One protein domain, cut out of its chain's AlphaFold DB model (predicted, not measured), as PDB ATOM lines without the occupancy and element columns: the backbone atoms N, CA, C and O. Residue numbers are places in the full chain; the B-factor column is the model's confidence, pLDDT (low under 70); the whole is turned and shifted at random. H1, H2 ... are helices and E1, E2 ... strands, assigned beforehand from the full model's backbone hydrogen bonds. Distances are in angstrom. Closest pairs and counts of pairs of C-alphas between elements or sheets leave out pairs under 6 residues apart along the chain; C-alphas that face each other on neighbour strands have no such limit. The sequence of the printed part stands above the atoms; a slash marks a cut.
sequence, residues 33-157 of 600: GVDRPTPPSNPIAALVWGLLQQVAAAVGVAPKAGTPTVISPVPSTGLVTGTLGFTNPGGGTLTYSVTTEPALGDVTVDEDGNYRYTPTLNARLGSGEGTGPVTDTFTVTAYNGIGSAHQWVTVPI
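What this domain is: This is residues 33 to 157 of the 600 residues of the protein "VCBS repeat-containing protein" of Mycolicibacterium sp. BK598 (UniProt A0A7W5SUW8). The model is a small, narrow sandwich, two sheets face to face: E2, E5 and E6 make one, E1, E4 and E3 the other. A helix lies at each end of the long axis, H1 at one and H2 at the other, and the unnamed residues 59 to 79 run back along the sandwich from the H1 end toward the H2 end. The printed part has 125 residues with two named helices and six named strands, in the order H1 E1 E2 E3 E4 H2 E5 E6; the class is mixed, helices and strands. Both sheets are antiparallel, with orders E2 - E5 - E6 and E1 - E4 - E3. The whole is elongated, spanning 51 by 28 by 20 A, and only just loose, close to compact, with a radius of gyration of the C-alphas of 16.8 A.

Where its parts are: The longest strands are E5, residues 135 to 143, 26.4 A, and E6, residues 148 to 156, 26.2 A, which ends at C-alpha 156 at (26.420, -18.120, 6.173). E2 is residues 95 to 100, 15.6 A. In the other sheet E1 is residues 80 to 83, 10.6 A, E4 residues 114 to 119, 16.7 A, and E3 residues 105 to 109, 13.6 A. H1, residues 43 to 58, measures 22.3 A and begins at C-alpha 43 at (52.348, -42.270, -10.712). H2, residues 121 to 129, measures 12.4 A.

How they stand to each other: The sheet E2 E5 E6 is strongly twisted. E5 and E6 form a hairpin at 159 degrees, with N 136 and O 155 at 2.9 A. E2 is antiparallel to E5 at 140 degrees, with N 141 and O 97 at 2.8 A. The strands of the two sheets stand at 24 degrees, and the facing parts are 9.0 A centre to centre. Between the sheets, the closest C-alphas of E2 and E3 are those of Tyr 96 and Val 109, 6.9 A. E3 and E4 form a hairpin at 169 degrees, with N 108 and O 116 at 3.0 A; E1 is antiparallel to E4 at 158 degrees, with N 115 and O 82 at 2.8 A. H1 only grazes the sheet E2 E5 E6, with residues 53 to 57; the C-alphas of Gln 53 and Ser 148 are 7.3 A apart. H2 is only just not on either sheet, with 4 pairs of C-alphas within 10 A of each. H1 and H2 are apart. In both helices every O i to N i+4 pair is within hydrogen-bond range.

The domain as a whole: The C-alphas farthest apart, those of Ile 44 and Glu 129, are 51.8 A apart. The printed part has no cut. The links H1 to E1 and E1 to E2 are long, with 21 and 11 residues; the others are tight. The mean pLDDT of the printed part is 91.7, and no printed residue is under 70.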
ATOM      1  N   GLY A  33      54.140 -32.014 -20.053       82.62
ATOM      2  CA  GLY A  33      52.715 -32.357 -20.151       82.62
ATOM      3  C   GLY A  33      52.012 -32.477 -18.793       82.62
ATOM      4  O   GLY A  33      51.103 -33.299 -18.615       82.62
ATOM      5  N   VAL A  34      52.470 -31.711 -17.801       85.75
ATOM      6  CA  VAL A  34      51.950 -31.703 -16.422       85.75
ATOM      7  C   VAL A  34      51.343 -30.345 -16.042       85.75
ATOM      8  O   VAL A  34      51.161 -30.050 -14.866       85.75
ATOM      9  N   ASP A  35      50.969 -29.539 -17.034       82.88
ATOM     10  CA  ASP A  35      50.251 -28.262 -16.939       82.88
ATOM     11  C   ASP A  35      48.776 -28.446 -16.575       82.88
ATOM     12  O   ASP A  35      47.857 -28.212 -17.354       82.88
ATOM     13  N   ARG A  36      48.542 -28.907 -15.347       85.12
ATOM     14  CA  ARG A  36      47.201 -29.215 -14.857       85.12
ATOM     15  C   ARG A  36      47.037 -28.889 -13.372       85.12
ATOM     16  O   ARG A  36      48.012 -28.960 -12.620       85.12
ATOM     17  N   PRO A  37      45.805 -28.587 -12.929       80.94
ATOM     18  CA  PRO A  37      45.523 -28.225 -11.541       80.94
ATOM     19  C   PRO A  37      45.590 -29.409 -10.562       80.94
ATOM     20  O   PRO A  37      45.701 -29.180  -9.358       80.94
ATOM     21  N   THR A  38      45.536 -30.654 -11.048       82.62
ATOM     22  CA  THR A  38      45.520 -31.881 -10.229       82.62
ATOM     23  C   THR A  38      46.562 -32.908 -10.693       82.62
ATOM     24  O   THR A  38      46.908 -32.931 -11.876       82.62
ATOM     25  N   PRO A  39      47.061 -33.788  -9.799       86.06
ATOM     26  CA  PRO A  39      48.050 -34.794 -10.171       86.06
ATOM     27  C   PRO A  39      47.569 -35.688 -11.331       86.06
ATOM     28  O   PRO A  39      46.438 -36.179 -11.302       86.06
ATOM     29  N   PRO A  40      48.417 -35.964 -12.338       87.12
ATOM     30  CA  PRO A  40      48.148 -36.991 -13.343       87.12
ATOM     31  C   PRO A  40      47.890 -38.374 -12.719       87.12
ATOM     32  O   PRO A  40      48.529 -38.734 -11.738       87.12
ATOM     33  N   SER A  41      47.053 -39.213 -13.340       89.81
ATOM     34  CA  SER A  41      46.827 -40.597 -12.872       89.81
ATOM     35  C   SER A  41      48.063 -41.499 -12.991       89.81
ATOM     36  O   SER A  41      48.159 -42.517 -12.311       89.81
ATOM     37  N   ASN A  42      49.015 -41.151 -13.864       91.38
ATOM     38  CA  ASN A  42      50.284 -41.865 -13.963       91.38
ATOM     39  C   ASN A  42      51.160 -41.525 -12.739       91.38
ATOM     40  O   ASN A  42      51.442 -40.347 -12.528       91.38
ATOM     41  N   PRO A  43      51.657 -42.517 -11.979       89.75
ATOM     42  CA  PRO A  43      52.348 -42.270 -10.712       89.75
ATOM     43  C   PRO A  43      53.687 -41.534 -10.873       89.75
ATOM     44  O   PRO A  43      54.059 -40.748 -10.007       89.75
ATOM     45  N   ILE A  44      54.404 -41.736 -11.985       88.50
ATOM     46  CA  ILE A  44      55.664 -41.031 -12.267       88.50
ATOM     47  C   ILE A  44      55.368 -39.575 -12.629       88.50
ATOM     48  O   ILE A  44      55.989 -38.662 -12.090       88.50
ATOM     49  N   ALA A  45      54.379 -39.343 -13.493       85.50
ATOM     50  CA  ALA A  45      53.944 -37.992 -13.828       85.50
ATOM     51  C   ALA A  45      53.344 -37.267 -12.608       85.50
ATOM     52  O   ALA A  45      53.540 -36.065 -12.473       85.50
ATOM     53  N   ALA A  46      52.684 -37.979 -11.687       88.19
ATOM     54  CA  ALA A  46      52.213 -37.450 -10.406       88.19
ATOM     55  C   ALA A  46      53.362 -37.028  -9.486       88.19
ATOM     56  O   ALA A  46      53.287 -35.968  -8.868       88.19
ATOM     57  N   LEU A  47      54.438 -37.819  -9.424       90.69
ATOM     58  CA  LEU A  47      55.642 -37.474  -8.668       90.69
ATOM     59  C   LEU A  47      56.328 -36.226  -9.247       90.69
ATOM     60  O   LEU A  47      56.668 -35.311  -8.499       90.69
ATOM     61  N   VAL A  48      56.490 -36.168 -10.575       89.31
ATOM     62  CA  VAL A  48      57.064 -35.007 -11.280       89.31
ATOM     63  C   VAL A  48      56.188 -33.767 -11.095       89.31
ATOM     64  O   VAL A  48      56.706 -32.700 -10.778       89.31
ATOM     65  N   TRP A  49      54.867 -33.911 -11.225       90.25
ATOM     66  CA  TRP A  49      53.901 -32.851 -10.945       90.25
ATOM     67  C   TRP A  49      54.048 -32.352  -9.505       90.25
ATOM     68  O   TRP A  49      54.267 -31.166  -9.293       90.25
ATOM     69  N   GLY A  50      54.042 -33.249  -8.514       87.12
ATOM     70  CA  GLY A  50      54.179 -32.891  -7.102       87.12
ATOM     71  C   GLY A  50      55.488 -32.161  -6.787       87.12
ATOM     72  O   GLY A  50      55.477 -31.177  -6.047       87.12
ATOM     73  N   LEU A  51      56.603 -32.584  -7.393       89.44
ATOM     74  CA  LEU A  51      57.885 -31.890  -7.273       89.44
ATOM     75  C   LEU A  51      57.820 -30.479  -7.876       89.44
ATOM     76  O   LEU A  51      58.261 -29.525  -7.241       89.44
ATOM     77  N   LEU A  52      57.240 -30.323  -9.069       88.88
ATOM     78  CA  LEU A  52      57.088 -29.016  -9.717       88.88
ATOM     79  C   LEU A  52      56.160 -28.085  -8.930       88.88
ATOM     80  O   LEU A  52      56.475 -26.902  -8.818       88.88
ATOM     81  N   GLN A  53      55.098 -28.603  -8.304       87.94
ATOM     82  CA  GLN A  53      54.256 -27.821  -7.391       87.94
ATOM     83  C   GLN A  53      55.048 -27.331  -6.169       87.94
ATOM     84  O   GLN A  53      54.930 -26.167  -5.787       87.94
ATOM     85  N   GLN A  54      55.892 -28.186  -5.573       87.69
ATOM     86  CA  GLN A  54      56.751 -27.795  -4.449       87.69
ATOM     87  C   GLN A  54      57.778 -26.736  -4.857       87.69
ATOM     88  O   GLN A  54      57.971 -25.766  -4.128       87.69
ATOM     89  N   VAL A  55      58.393 -26.873  -6.037       89.19
ATOM     90  CA  VAL A  55      59.305 -25.856  -6.580       89.19
ATOM     91  C   VAL A  55      58.549 -24.553  -6.835       89.19
ATOM     92  O   VAL A  55      59.012 -23.500  -6.407       89.19
ATOM     93  N   ALA A  56      57.368 -24.608  -7.458       87.44
ATOM     94  CA  ALA A  56      56.542 -23.436  -7.737       87.44
ATOM     95  C   ALA A  56      56.141 -22.682  -6.458       87.44
ATOM     96  O   ALA A  56      56.167 -21.448  -6.426       87.44
ATOM     97  N   ALA A  57      55.814 -23.411  -5.389       85.94
ATOM     98  CA  ALA A  57      55.555 -22.836  -4.075       85.94
ATOM     99  C   ALA A  57      56.830 -22.241  -3.447       85.94
ATOM    100  O   ALA A  57      56.807 -21.097  -2.995       85.94
ATOM    101  N   ALA A  58      57.949 -22.974  -3.469       87.25
ATOM    102  CA  ALA A  58      59.217 -22.569  -2.858       87.25
ATOM    103  C   ALA A  58      59.828 -21.321  -3.512       87.25
ATOM    104  O   ALA A  58      60.333 -20.443  -2.817       87.25
ATOM    105  N   VAL A  59      59.740 -21.207  -4.841       87.88
ATOM    106  CA  VAL A  59      60.186 -20.010  -5.569       87.88
ATOM    107  C   VAL A  59      59.140 -18.894  -5.566       87.88
ATOM    108  O   VAL A  59      59.393 -17.825  -6.109       87.88
ATOM    109  N   GLY A  60      57.970 -19.113  -4.954       86.69
ATOM    110  CA  GLY A  60      56.932 -18.102  -4.776       86.69
ATOM    111  C   GLY A  60      56.181 -17.723  -6.053       86.69
ATOM    112  O   GLY A  60      55.735 -16.585  -6.155       86.69
ATOM    113  N   VAL A  61      56.057 -18.635  -7.023       88.94
ATOM    114  CA  VAL A  61      55.312 -18.409  -8.282       88.94
ATOM    115  C   VAL A  61      53.938 -19.073  -8.311       88.94
ATOM    116  O   VAL A  61      53.140 -18.767  -9.196       88.94
ATOM    117  N   ALA A  62      53.644 -19.968  -7.367       90.12
ATOM    118  CA  ALA A  62      52.297 -20.499  -7.188       90.12
ATOM    119  C   ALA A  62      51.325 -19.390  -6.724       90.12
ATOM    120  O   ALA A  62      51.754 -18.453  -6.036       90.12
ATOM    121  N   PRO A  63      50.024 -19.486  -7.063       92.62
ATOM    122  CA  PRO A  63      48.999 -18.650  -6.451       92.62
ATOM    123  C   PRO A  63      49.067 -18.745  -4.925       92.62
ATOM    124  O   PRO A  63      49.480 -19.763  -4.370       92.62
ATOM    125  N   LYS A  64      48.652 -17.689  -4.230       91.50
ATOM    126  CA  LYS A  64      48.511 -17.698  -2.773       91.50
ATOM    127  C   LYS A  64      47.061 -17.449  -2.420       91.50
ATOM    128  O   LYS A  64      46.461 -16.489  -2.906       91.50
ATOM    129  N   ALA A  65      46.527 -18.322  -1.580       90.62
ATOM    130  CA  ALA A  65      45.203 -18.166  -1.012       90.62
ATOM    131  C   ALA A  65      45.169 -16.881  -0.164       90.62
ATOM    132  O   ALA A  65      46.108 -16.617   0.594       90.62
ATOM    133  N   GLY A  66      44.148 -16.051  -0.358       85.56
ATOM    134  CA  GLY A  66      43.927 -14.842   0.438       85.56
ATOM    135  C   GLY A  66      42.694 -14.982   1.318       85.56
ATOM    136  O   GLY A  66      42.081 -16.039   1.388       85.56
ATOM    137  N   THR A  67      42.314 -13.914   2.012       90.56
ATOM    138  CA  THR A  67      41.088 -13.936   2.815       90.56
ATOM    139  C   THR A  67      39.883 -13.733   1.896       90.56
ATOM    140  O   THR A  67      39.784 -12.663   1.290       90.56
ATOM    141  N   PRO A  68      38.969 -14.714   1.777       94.19
ATOM    142  CA  PRO A  68      37.763 -14.513   0.998       94.19
ATOM    143  C   PRO A  68      36.902 -13.430   1.648       94.19
ATOM    144  O   PRO A  68      36.805 -13.339   2.874       94.19
ATOM    145  N   THR A  69      36.255 -12.613   0.826       95.94
ATOM    146  CA  THR A  69      35.210 -11.705   1.301       95.94
ATOM    147  C   THR A  69      33.871 -12.429   1.276       95.94
ATOM    148  O   THR A  69      33.633 -13.289   0.427       95.94
ATOM    149  N   VAL A  70      32.996 -12.101   2.221       95.38
ATOM    150  CA  VAL A  70      31.645 -12.661   2.310       95.38
ATOM    151  C   VAL A  70      30.687 -11.495   2.497       95.38
ATOM    152  O   VAL A  70      30.743 -10.793   3.506       95.38
ATOM    153  N   ILE A  71      29.832 -11.259   1.508       94.75
ATOM    154  CA  ILE A  71      28.771 -10.256   1.583       94.75
ATOM    155  C   ILE A  71      27.565 -10.892   2.273       94.75
ATOM    156  O   ILE A  71      27.259 -12.065   2.056       94.75
ATOM    157  N   SER A  72      26.882 -10.122   3.124       90.75
ATOM    158  CA  SER A  72      25.707 -10.598   3.855       90.75
ATOM    159  C   SER A  72      24.653 -11.209   2.917       90.75
ATOM    160  O   SER A  72      24.404 -10.649   1.846       90.75
ATOM    161  N   PRO A  73      24.006 -12.320   3.319       94.00
ATOM    162  CA  PRO A  73      22.985 -12.960   2.506       94.00
ATOM    163  C   PRO A  73      21.827 -12.029   2.140       94.00
ATOM    164  O   PRO A  73      21.367 -11.240   2.968       94.00
ATOM    165  N   VAL A  74      21.273 -12.198   0.939       93.81
ATOM    166  CA  VAL A  74      19.998 -11.576   0.551       93.81
ATOM    167  C   VAL A  74      18.844 -12.306   1.262       93.81
ATOM    168  O   VAL A  74      18.662 -13.494   1.004       93.81
ATOM    169  N   PRO A  75      18.020 -11.654   2.110       87.75
ATOM    170  CA  PRO A  75      17.031 -12.360   2.939       87.75
ATOM    171  C   PRO A  75      15.973 -13.169   2.169       87.75
ATOM    172  O   PRO A  75      15.537 -14.222   2.632       87.75
ATOM    173  N   SER A  76      15.558 -12.708   0.985       85.94
ATOM    174  CA  SER A  76      14.524 -13.383   0.186       85.94
ATOM    175  C   SER A  76      15.016 -14.670  -0.480       85.94
ATOM    176  O   SER A  76      14.254 -15.624  -0.595       85.94
ATOM    177  N   THR A  77      16.285 -14.724  -0.889       90.19
ATOM    178  CA  THR A  77      16.846 -15.849  -1.659       90.19
ATOM    179  C   THR A  77      17.898 -16.654  -0.900       90.19
ATOM    180  O   THR A  77      18.241 -17.754  -1.313       90.19
ATOM    181  N   GLY A  78      18.436 -16.122   0.198       93.38
ATOM    182  CA  GLY A  78      19.594 -16.676   0.899       93.38
ATOM    183  C   GLY A  78      20.917 -16.520   0.145       93.38
ATOM    184  O   GLY A  78      21.927 -17.045   0.602       93.38
ATOM    185  N   LEU A  79      20.928 -15.809  -0.986       96.81
ATOM    186  CA  LEU A  79      22.099 -15.679  -1.844       96.81
ATOM    187  C   LEU A  79      23.259 -14.980  -1.131       96.81
ATOM    188  O   LEU A  79      23.096 -13.853  -0.661       96.81
ATOM    189  N   VAL A  80      24.436 -15.598  -1.173       97.69
ATOM    190  CA  VAL A  80      25.706 -15.039  -0.697       97.69
ATOM    191  C   VAL A  80      26.621 -14.784  -1.887       97.69
ATOM    192  O   VAL A  80      26.743 -15.611  -2.791       97.69
ATOM    193  N   THR A  81      27.280 -13.629  -1.890       97.31
ATOM    194  CA  THR A  81      28.305 -13.289  -2.886       97.31
ATOM    195  C   THR A  81      29.589 -12.874  -2.191       97.31
ATOM    196  O   THR A  81      29.575 -12.484  -1.023       97.31
ATOM    197  N   GLY A  82      30.705 -12.960  -2.898       96.69
ATOM    198  CA  GLY A  82      31.987 -12.520  -2.376       96.69
ATOM    199  C   GLY A  82      33.111 -12.763  -3.365       96.69
ATOM    200  O   GLY A  82      32.877 -13.160  -4.503       96.69
ATOM    201  N   THR A  83      34.338 -12.529  -2.920       95.94
ATOM    202  CA  THR A  83      35.556 -12.723  -3.713       95.94
ATOM    203  C   THR A  83      36.480 -13.712  -3.021       95.94
ATOM    204  O   THR A  83      36.530 -13.763  -1.794       95.94
ATOM    205  N   LEU A  84      37.221 -14.507  -3.791       94.44
ATOM    206  CA  LEU A  84      38.117 -15.535  -3.246       94.44
ATOM    207  C   LEU A  84      39.442 -14.974  -2.705       94.44
ATOM    208  O   LEU A  84      40.107 -15.624  -1.902       94.44
ATOM    209  N   GLY A  85      39.837 -13.778  -3.149       90.69
ATOM    210  CA  GLY A  85      41.002 -13.060  -2.629       90.69
ATOM    211  C   GLY A  85      42.368 -13.652  -3.003       90.69
ATOM    212  O   GLY A  85      43.366 -13.284  -2.387       90.69
ATOM    213  N   PHE A  86      42.450 -14.558  -3.984       92.81
ATOM    214  CA  PHE A  86      43.734 -15.116  -4.422       92.81
ATOM    215  C   PHE A  86      44.679 -14.029  -4.944       92.81
ATOM    216  O   PHE A  86      44.286 -13.132  -5.685       92.81
ATOM    217  N   THR A  87      45.963 -14.156  -4.613       90.44
ATOM    218  CA  THR A  87      47.031 -13.360  -5.231       90.44
ATOM    219  C   THR A  87      47.879 -14.244  -6.134       90.44
ATOM    220  O   THR A  87      48.071 -15.430  -5.859       90.44
ATOM    221  N   ASN A  88      48.405 -13.679  -7.222       91.19
ATOM    222  CA  ASN A  88      49.165 -14.431  -8.220       91.19
ATOM    223  C   ASN A  88      50.555 -13.819  -8.488       91.19
ATOM    224  O   ASN A  88      50.748 -13.141  -9.499       91.19
ATOM    225  N   PRO A  89      51.548 -14.056  -7.610       87.38
ATOM    226  CA  PRO A  89      52.894 -13.494  -7.771       87.38
ATOM    227  C   PRO A  89      53.655 -14.016  -9.007       87.38
ATOM    228  O   PRO A  89      54.580 -13.367  -9.495       87.38
ATOM    229  N   GLY A  90      53.276 -15.189  -9.528       84.81
ATOM    230  CA  GLY A  90      53.829 -15.758 -10.762       84.81
ATOM    231  C   GLY A  90      53.230 -15.180 -12.051       84.81
ATOM    232  O   GLY A  90      53.690 -15.532 -13.141       84.81
ATOM    233  N   GLY A  91      52.208 -14.322 -11.951       82.62
ATOM    234  CA  GLY A  91      51.476 -13.769 -13.092       82.62
ATOM    235  C   GLY A  91      50.691 -14.819 -13.892       82.62
ATOM    236  O   GLY A  91      50.500 -15.958 -13.457       82.62
ATOM    237  N   GLY A  92      50.238 -14.448 -15.090       83.69
ATOM    238  CA  GLY A  92      49.346 -15.278 -15.911       83.69
ATOM    239  C   GLY A  92      47.893 -15.267 -15.424       83.69
ATOM    240  O   GLY A  92      47.588 -14.746 -14.352       83.69
ATOM    241  N   THR A  93      46.996 -15.827 -16.230       89.06
ATOM    242  CA  THR A  93      45.564 -15.903 -15.916       89.06
ATOM    243  C   THR A  93      45.314 -16.940 -14.824       89.06
ATOM    244  O   THR A  93      45.882 -18.032 -14.873       89.06
ATOM    245  N   LEU A  94      44.480 -16.597 -13.839       92.25
ATOM    246  CA  LEU A  94      43.977 -17.564 -12.869       92.25
ATOM    247  C   LEU A  94      42.759 -18.278 -13.445       92.25
ATOM    248  O   LEU A  94      41.836 -17.643 -13.937       92.25
ATOM    249  N   THR A  95      42.753 -19.600 -13.346       93.31
ATOM    250  CA  THR A  95      41.571 -20.430 -13.579       93.31
ATOM    251  C   THR A  95      41.093 -20.980 -12.245       93.31
ATOM    252  O   THR A  95      41.897 -21.557 -11.502       93.31
ATOM    253  N   TYR A  96      39.805 -20.817 -11.953       94.62
ATOM    254  CA  TYR A  96      39.187 -21.292 -10.720       94.62
ATOM    255  C   TYR A  96      38.368 -22.556 -10.966       94.62
ATOM    256  O   TYR A  96      37.628 -22.652 -11.941       94.62
ATOM    257  N   SER A  97      38.478 -23.519 -10.055       93.81
ATOM    258  CA  SER A  97      37.639 -24.717 -10.047       93.81
ATOM    259  C   SER A  97      37.181 -25.028  -8.630       93.81
ATOM    260  O   SER A  97      38.010 -25.081  -7.715       93.81
ATOM    261  N   VAL A  98      35.887 -25.280  -8.452       95.69
ATOM    262  CA  VAL A  98      35.342 -25.797  -7.193       95.69
ATOM    263  C   VAL A  98      35.783 -27.254  -7.068       95.69
ATOM    264  O   VAL A  98      35.473 -28.083  -7.916       95.69
ATOM    265  N   THR A  99      36.608 -27.554  -6.066       92.94
ATOM    266  CA  THR A  99      37.177 -28.899  -5.860       92.94
ATOM    267  C   THR A  99      36.470 -29.687  -4.772       92.94
ATOM    268  O   THR A  99      36.543 -30.912  -4.769       92.94
ATOM    269  N   THR A 100      35.775 -28.987  -3.880       95.31
ATOM    270  CA  THR A 100      34.827 -29.581  -2.942       95.31
ATOM    271  C   THR A 100      33.570 -28.736  -2.994       95.31
ATOM    272  O   THR A 100      33.624 -27.566  -2.607       95.31
ATOM    273  N   GLU A 101      32.487 -29.318  -3.497       96.25
ATOM    274  CA  GLU A 101      31.179 -28.665  -3.553       96.25
ATOM    275  C   GLU A 101      30.608 -28.441  -2.139       96.25
ATOM    276  O   GLU A 101      30.913 -29.225  -1.231       96.25
ATOM    277  N   PRO A 102      29.793 -27.389  -1.938       96.94
ATOM    278  CA  PRO A 102      29.015 -27.224  -0.719       96.94
ATOM    279  C   PRO A 102      28.018 -28.378  -0.542       96.94
ATOM    280  O   PRO A 102      27.534 -28.956  -1.513       96.94
ATOM    281  N   ALA A 103      27.684 -28.720   0.704       96.38
ATOM    282  CA  ALA A 103      26.737 -29.806   0.984       96.38
ATOM    283  C   ALA A 103      25.273 -29.333   1.041       96.38
ATOM    284  O   ALA A 103      24.352 -30.150   0.994       96.38
ATOM    285  N   LEU A 104      25.049 -28.027   1.200       96.94
ATOM    286  CA  LEU A 104      23.764 -27.423   1.556       96.94
ATOM    287  C   LEU A 104      23.321 -26.357   0.552       96.94
ATOM    288  O   LEU A 104      22.333 -25.662   0.806       96.94
ATOM    289  N   GLY A 105      24.008 -26.246  -0.582       96.06
ATOM    290  CA  GLY A 105      23.758 -25.272  -1.633       96.06
ATOM    291  C   GLY A 105      24.629 -25.516  -2.854       96.06
ATOM    292  O   GLY A 105      25.406 -26.463  -2.898       96.06
ATOM    293  N   ASP A 106      24.518 -24.610  -3.813       97.00
ATOM    294  CA  ASP A 106      25.317 -24.609  -5.033       97.00
ATOM    295  C   ASP A 106      26.217 -23.377  -5.063       97.00
ATOM    296  O   ASP A 106      25.824 -22.289  -4.620       97.00
ATOM    297  N   VAL A 107      27.418 -23.526  -5.621       98.00
ATOM    298  CA  VAL A 107      28.352 -22.418  -5.808       98.00
ATOM    299  C   VAL A 107      28.809 -22.312  -7.257       98.00
ATOM    300  O   VAL A 107      29.100 -23.294  -7.929       98.00
ATOM    301  N   THR A 108      28.900 -21.077  -7.738       97.06
ATOM    302  CA  THR A 108      29.538 -20.743  -9.014       97.06
ATOM    303  C   THR A 108      30.646 -19.733  -8.768       97.06
ATOM    304  O   THR A 108      30.544 -18.919  -7.847       97.06
ATOM    305  N   VAL A 109      31.708 -19.802  -9.566       96.81
ATOM    306  CA  VAL A 109      32.859 -18.895  -9.507       96.81
ATOM    307  C   VAL A 109      33.124 -18.385 -10.918       96.81
ATOM    308  O   VAL A 109      33.170 -19.189 -11.848       96.81
ATOM    309  N   ASP A 110      33.262 -17.072 -11.080       95.12
ATOM    310  CA  ASP A 110      33.590 -16.452 -12.365       95.12
ATOM    311  C   ASP A 110      35.110 -16.349 -12.607       95.12
ATOM    312  O   ASP A 110      35.930 -16.718 -11.762       95.12
ATOM    313  N   GLU A 111      35.498 -15.863 -13.789       91.69
ATOM    314  CA  GLU A 111      36.905 -15.709 -14.190       91.69
ATOM    315  C   GLU A 111      37.671 -14.688 -13.331       91.69
ATOM    316  O   GLU A 111      38.889 -14.799 -13.180       91.69
ATOM    317  N   ASP A 112      36.964 -13.738 -12.712       92.12
ATOM    318  CA  ASP A 112      37.536 -12.721 -11.826       92.12
ATOM    319  C   ASP A 112      37.707 -13.234 -10.382       92.12
ATOM    320  O   ASP A 112      38.354 -12.594  -9.547       92.12
ATOM    321  N   GLY A 113      37.176 -14.421 -10.073       92.00
ATOM    322  CA  GLY A 113      37.216 -15.016  -8.741       92.00
ATOM    323  C   GLY A 113      36.147 -14.462  -7.800       92.00
ATOM    324  O   GLY A 113      36.296 -14.579  -6.577       92.00
ATOM    325  N   ASN A 114      35.077 -13.873  -8.342       96.06
ATOM    326  CA  ASN A 114      33.848 -13.652  -7.592       96.06
ATOM    327  C   ASN A 114      33.069 -14.963  -7.538       96.06
ATOM    328  O   ASN A 114      32.966 -15.687  -8.528       96.06
ATOM    329  N   TYR A 115      32.496 -15.267  -6.380       97.25
ATOM    330  CA  TYR A 115      31.649 -16.435  -6.206       97.25
ATOM    331  C   TYR A 115      30.216 -16.039  -5.863       97.25
ATOM    332  O   TYR A 115      29.949 -14.998  -5.253       97.25
ATOM    333  N   ARG A 116      29.287 -16.917  -6.237       97.75
ATOM    334  CA  ARG A 116      27.863 -16.824  -5.933       97.75
ATOM    335  C   ARG A 116      27.413 -18.155  -5.345       97.75
ATOM    336  O   ARG A 116      27.385 -19.156  -6.057       97.75
ATOM    337  N   TYR A 117      27.084 -18.151  -4.056       98.06
ATOM    338  CA  TYR A 117      26.561 -19.302  -3.323       98.06
ATOM    339  C   TYR A 117      25.056 -19.145  -3.091       98.06
ATOM    340  O   TYR A 117      24.605 -18.112  -2.588       98.06
ATOM    341  N   THR A 118      24.286 -20.173  -3.443       97.12
ATOM    342  CA  THR A 118      22.837 -20.233  -3.215       97.12
ATOM    343  C   THR A 118      22.519 -21.448  -2.342       97.12
ATOM    344  O   THR A 118      22.662 -22.571  -2.819       97.12
ATOM    345  N   PRO A 119      22.096 -21.264  -1.078       97.12
ATOM    346  CA  PRO A 119      21.702 -22.379  -0.225       97.12
ATOM    347  C   PRO A 119      20.413 -23.039  -0.735       97.12
ATOM    348  O   PRO A 119      19.522 -22.379  -1.273       97.12
ATOM    349  N   THR A 120      20.286 -24.340  -0.498       95.06
ATOM    350  CA  THR A 120      19.053 -25.103  -0.719       95.06
ATOM    351  C   THR A 120      17.938 -24.614   0.206       95.06
ATOM    352  O   THR A 120      18.180 -24.145   1.322       95.06
ATOM    353  N   LEU A 121      16.685 -24.781  -0.228       92.31
ATOM    354  CA  LEU A 121      15.509 -24.450   0.581       92.31
ATOM    355  C   LEU A 121      15.524 -25.178   1.938       92.31
ATOM    356  O   LEU A 121      15.349 -24.541   2.973       92.31
ATOM    357  N   ASN A 122      15.827 -26.480   1.944       91.44
ATOM    358  CA  ASN A 122      15.887 -27.287   3.167       91.44
ATOM    359  C   ASN A 122      16.929 -26.774   4.170       91.44
ATOM    360  O   ASN A 122      16.649 -26.731   5.367       91.44
ATOM    361  N   ALA A 123      18.108 -26.349   3.706       93.81
ATOM    362  CA  ALA A 123      19.133 -25.792   4.587       93.81
ATOM    363  C   ALA A 123      18.670 -24.484   5.245       93.81
ATOM    364  O   ALA A 123      18.886 -24.268   6.438       93.81
ATOM    365  N   ARG A 124      17.976 -23.631   4.483       94.06
ATOM    366  CA  ARG A 124      17.410 -22.385   5.007       94.06
ATOM    367  C   ARG A 124      16.290 -22.626   6.017       94.06
ATOM    368  O   ARG A 124      16.287 -21.965   7.053       94.06
ATOM    369  N   LEU A 125      15.374 -23.553   5.728       91.69
ATOM    370  CA  LEU A 125      14.276 -23.922   6.631       91.69
ATOM    371  C   LEU A 125      14.814 -24.517   7.935       91.69
ATOM    372  O   LEU A 125      14.484 -24.028   9.011       91.69
ATOM    373  N   GLY A 126      15.740 -25.478   7.852       89.75
ATOM    374  CA  GLY A 126      16.386 -26.049   9.036       89.75
ATOM    375  C   GLY A 126      17.123 -24.994   9.867       89.75
ATOM    376  O   GLY A 126      17.020 -24.984  11.093       89.75
ATOM    377  N   SER A 127      17.825 -24.055   9.220       91.81
ATOM    378  CA  SER A 127      18.445 -22.925   9.925       91.81
ATOM    379  C   SER A 127      17.414 -22.011  10.601       91.81
ATOM    380  O   SER A 127      17.710 -21.483  11.671       91.81
ATOM    381  N   GLY A 128      16.238 -21.797  10.000       88.94
ATOM    382  CA  GLY A 128      15.160 -20.989  10.581       88.94
ATOM    383  C   GLY A 128      14.502 -21.647  11.789       88.94
ATOM    384  O   GLY A 128      14.251 -20.982  12.786       88.94
ATOM    385  N   GLU A 129      14.321 -22.962  11.744       87.12
ATOM    386  CA  GLU A 129      13.798 -23.758  12.861       87.12
ATOM    387  C   GLU A 129      14.819 -23.966  13.994       87.12
ATOM    388  O   GLU A 129      14.473 -24.480  15.057       87.12
ATOM    389  N   GLY A 130      16.087 -23.602  13.777       87.38
ATOM    390  CA  GLY A 130      17.177 -23.850  14.724       87.38
ATOM    391  C   GLY A 130      17.602 -25.321  14.818       87.38
ATOM    392  O   GLY A 130      18.340 -25.688  15.731       87.38
ATOM    393  N   THR A 131      17.150 -26.166  13.889       86.06
ATOM    394  CA  THR A 131      17.456 -27.606  13.820       86.06
ATOM    395  C   THR A 131      18.579 -27.921  12.831       86.06
ATOM    396  O   THR A 131      19.194 -28.984  12.900       86.06
ATOM    397  N   GLY A 132      18.847 -26.996  11.908       87.50
ATOM    398  CA  GLY A 132      19.801 -27.138  10.821       87.50
ATOM    399  C   GLY A 132      21.055 -26.265  10.957       87.50
ATOM    400  O   GLY A 132      21.148 -25.392  11.822       87.50
ATOM    401  N   PRO A 133      22.045 -26.498  10.082       89.75
ATOM    402  CA  PRO A 133      23.296 -25.746  10.046       89.75
ATOM    403  C   PRO A 133      23.081 -24.274   9.658       89.75
ATOM    404  O   PRO A 133      22.292 -23.962   8.771       89.75
ATOM    405  N   VAL A 134      23.843 -23.371  10.283       94.88
ATOM    406  CA  VAL A 134      23.817 -21.914  10.015       94.88
ATOM    407  C   VAL A 134      24.917 -21.451   9.047       94.88
ATOM    408  O   VAL A 134      24.994 -20.274   8.694       94.88
ATOM    409  N   THR A 135      25.779 -22.369   8.605       96.19
ATOM    410  CA  THR A 135      26.870 -22.130   7.648       96.19
ATOM    411  C   THR A 135      27.079 -23.349   6.757       96.19
ATOM    412  O   THR A 135      26.842 -24.470   7.203       96.19
ATOM    413  N   ASP A 136      27.611 -23.134   5.556       97.62
ATOM    414  CA  ASP A 136      28.129 -24.179   4.665       97.62
ATOM    415  C   ASP A 136      29.573 -23.857   4.253       97.62
ATOM    416  O   ASP A 136      30.061 -22.739   4.464       97.62
ATOM    417  N   THR A 137      30.279 -24.830   3.684       96.94
ATOM    418  CA  THR A 137      31.675 -24.682   3.265       96.94
ATOM    419  C   THR A 137      31.939 -25.316   1.913       96.94
ATOM    420  O   THR A 137      31.500 -26.432   1.663       96.94
ATOM    421  N   PHE A 138      32.754 -24.661   1.091       97.31
ATOM    422  CA  PHE A 138      33.274 -25.219  -0.157       97.31
ATOM    423  C   PHE A 138      34.764 -24.899  -0.308       97.31
ATOM    424  O   PHE A 138      35.303 -24.017   0.368       97.31
ATOM    425  N   THR A 139      35.455 -25.629  -1.185       95.81
ATOM    426  CA  THR A 139      36.880 -25.392  -1.475       95.81
ATOM    427  C   THR A 139      37.070 -25.038  -2.940       95.81
ATOM    428  O   THR A 139      36.650 -25.794  -3.815       95.81
ATOM    429  N   VAL A 140      37.753 -23.923  -3.208       95.56
ATOM    430  CA  VAL A 140      38.129 -23.508  -4.567       95.56
ATOM    431  C   VAL A 140      39.628 -23.642  -4.759       95.56
ATOM    432  O   VAL A 140      40.420 -23.246  -3.903       95.56
ATOM    433  N   THR A 141      40.011 -24.173  -5.913       93.56
ATOM    434  CA  THR A 141      41.395 -24.223  -6.377       93.56
ATOM    435  C   THR A 141      41.623 -23.139  -7.415       93.56
ATOM    436  O   THR A 141      40.909 -23.090  -8.413       93.56
ATOM    437  N   ALA A 142      42.629 -22.295  -7.193       94.06
ATOM    438  CA  ALA A 142      43.135 -21.362  -8.190       94.06
ATOM    439  C   ALA A 142      44.403 -21.939  -8.822       94.06
ATOM    440  O   ALA A 142      45.322 -22.349  -8.110       94.06
ATOM    441  N   TYR A 143      44.464 -21.954 -10.149       92.12
ATOM    442  CA  TYR A 143      45.601 -22.448 -10.920       92.12
ATOM    443  C   TYR A 143      46.060 -21.375 -11.902       92.12
ATOM    444  O   TYR A 143      45.235 -20.761 -12.568       92.12
ATOM    445  N   ASN A 144      47.368 -21.130 -11.987       90.75
ATOM    446  CA  ASN A 144      47.917 -20.102 -12.878       90.75
ATOM    447  C   ASN A 144      48.669 -20.664 -14.090       90.75
ATOM    448  O   ASN A 144      49.404 -19.910 -14.720       90.75
ATOM    449  N   GLY A 145      48.581 -21.962 -14.394       86.56
ATOM    450  CA  GLY A 145      49.403 -22.598 -15.439       86.56
ATOM    451  C   GLY A 145      50.774 -23.102 -14.963       86.56
ATOM    452  O   GLY A 145      51.503 -23.708 -15.743       86.56
ATOM    453  N   ILE A 146      51.150 -22.851 -13.702       87.75
ATOM    454  CA  ILE A 146      52.394 -23.351 -13.088       87.75
ATOM    455  C   ILE A 146      52.092 -24.131 -11.818       87.75
ATOM    456  O   ILE A 146      52.560 -25.249 -11.667       87.75
ATOM    457  N   GLY A 147      51.354 -23.511 -10.898       88.06
ATOM    458  CA  GLY A 147      51.075 -24.040  -9.572       88.06
ATOM    459  C   GLY A 147      49.636 -23.761  -9.156       88.06
ATOM    460  O   GLY A 147      48.934 -22.972  -9.795       88.06
ATOM    461  N   SER A 148      49.198 -24.409  -8.080       90.38
ATOM    462  CA  SER A 148      47.848 -24.271  -7.533       90.38
ATOM    463  C   SER A 148      47.866 -23.866  -6.062       90.38
ATOM    464  O   SER A 148      48.821 -24.146  -5.336       90.38
ATOM    465  N   ALA A 149      46.793 -23.211  -5.624       91.56
ATOM    466  CA  ALA A 149      46.481 -23.013  -4.215       91.56
ATOM    467  C   ALA A 149      44.995 -23.262  -3.960       91.56
ATOM    468  O   ALA A 149      44.164 -23.054  -4.844       91.56
ATOM    469  N   HIS A 150      44.679 -23.679  -2.738       91.81
ATOM    470  CA  HIS A 150      43.324 -24.007  -2.308       91.81
ATOM    471  C   HIS A 150      42.851 -22.999  -1.259       91.81
ATOM    472  O   HIS A 150      43.610 -22.662  -0.350       91.81
ATOM    473  N   GLN A 151      41.602 -22.549  -1.368       93.19
ATOM    474  CA  GLN A 151      40.953 -21.681  -0.390       93.19
ATOM    475  C   GLN A 151      39.653 -22.316   0.091       93.19
ATOM    476  O   GLN A 151      38.813 -22.725  -0.710       93.19
ATOM    477  N   TRP A 152      39.497 -22.351   1.411       93.75
ATOM    478  CA  TRP A 152      38.283 -22.776   2.094       93.75
ATOM    479  C   TRP A 152      37.393 -21.550   2.252       93.75
ATOM    480  O   TRP A 152      37.844 -20.528   2.777       93.75
ATOM    481  N   VAL A 153      36.152 -21.626   1.791       96.50
ATOM    482  CA  VAL A 153      35.192 -20.534   1.929       96.50
ATOM    483  C   VAL A 153      34.049 -21.020   2.801       96.50
ATOM    484  O   VAL A 153      33.380 -21.993   2.463       96.50
ATOM    485  N   THR A 154      33.840 -20.343   3.929       96.94
ATOM    486  CA  THR A 154      32.677 -20.547   4.795       96.94
ATOM    487  C   THR A 154      31.652 -19.468   4.488       96.94
ATOM    488  O   THR A 154      31.955 -18.279   4.574       96.94
ATOM    489  N   VAL A 155      30.437 -19.883   4.149       97.44
ATOM    490  CA  VAL A 155      29.323 -18.994   3.814       97.44
ATOM    491  C   VAL A 155      28.200 -19.147   4.840       97.44
ATOM    492  O   VAL A 155      27.884 -20.270   5.236       97.44
ATOM    493  N   PRO A 156      27.585 -18.047   5.304       96.75
ATOM    494  CA  PRO A 156      26.420 -18.120   6.173       96.75
ATOM    495  C   PRO A 156      25.187 -18.595   5.399       96.75
ATOM    496  O   PRO A 156      24.996 -18.251   4.233       96.75
ATOM    497  N   ILE A 157      24.310 -19.331   6.074       96.69
ATOM    498  CA  ILE A 157      22.982 -19.686   5.571       96.69
ATOM    499  C   ILE A 157      21.981 -18.720   6.202       96.69
ATOM    500  O   ILE A 157      21.887 -18.609   7.420       96.69
TER     501      ILE A 157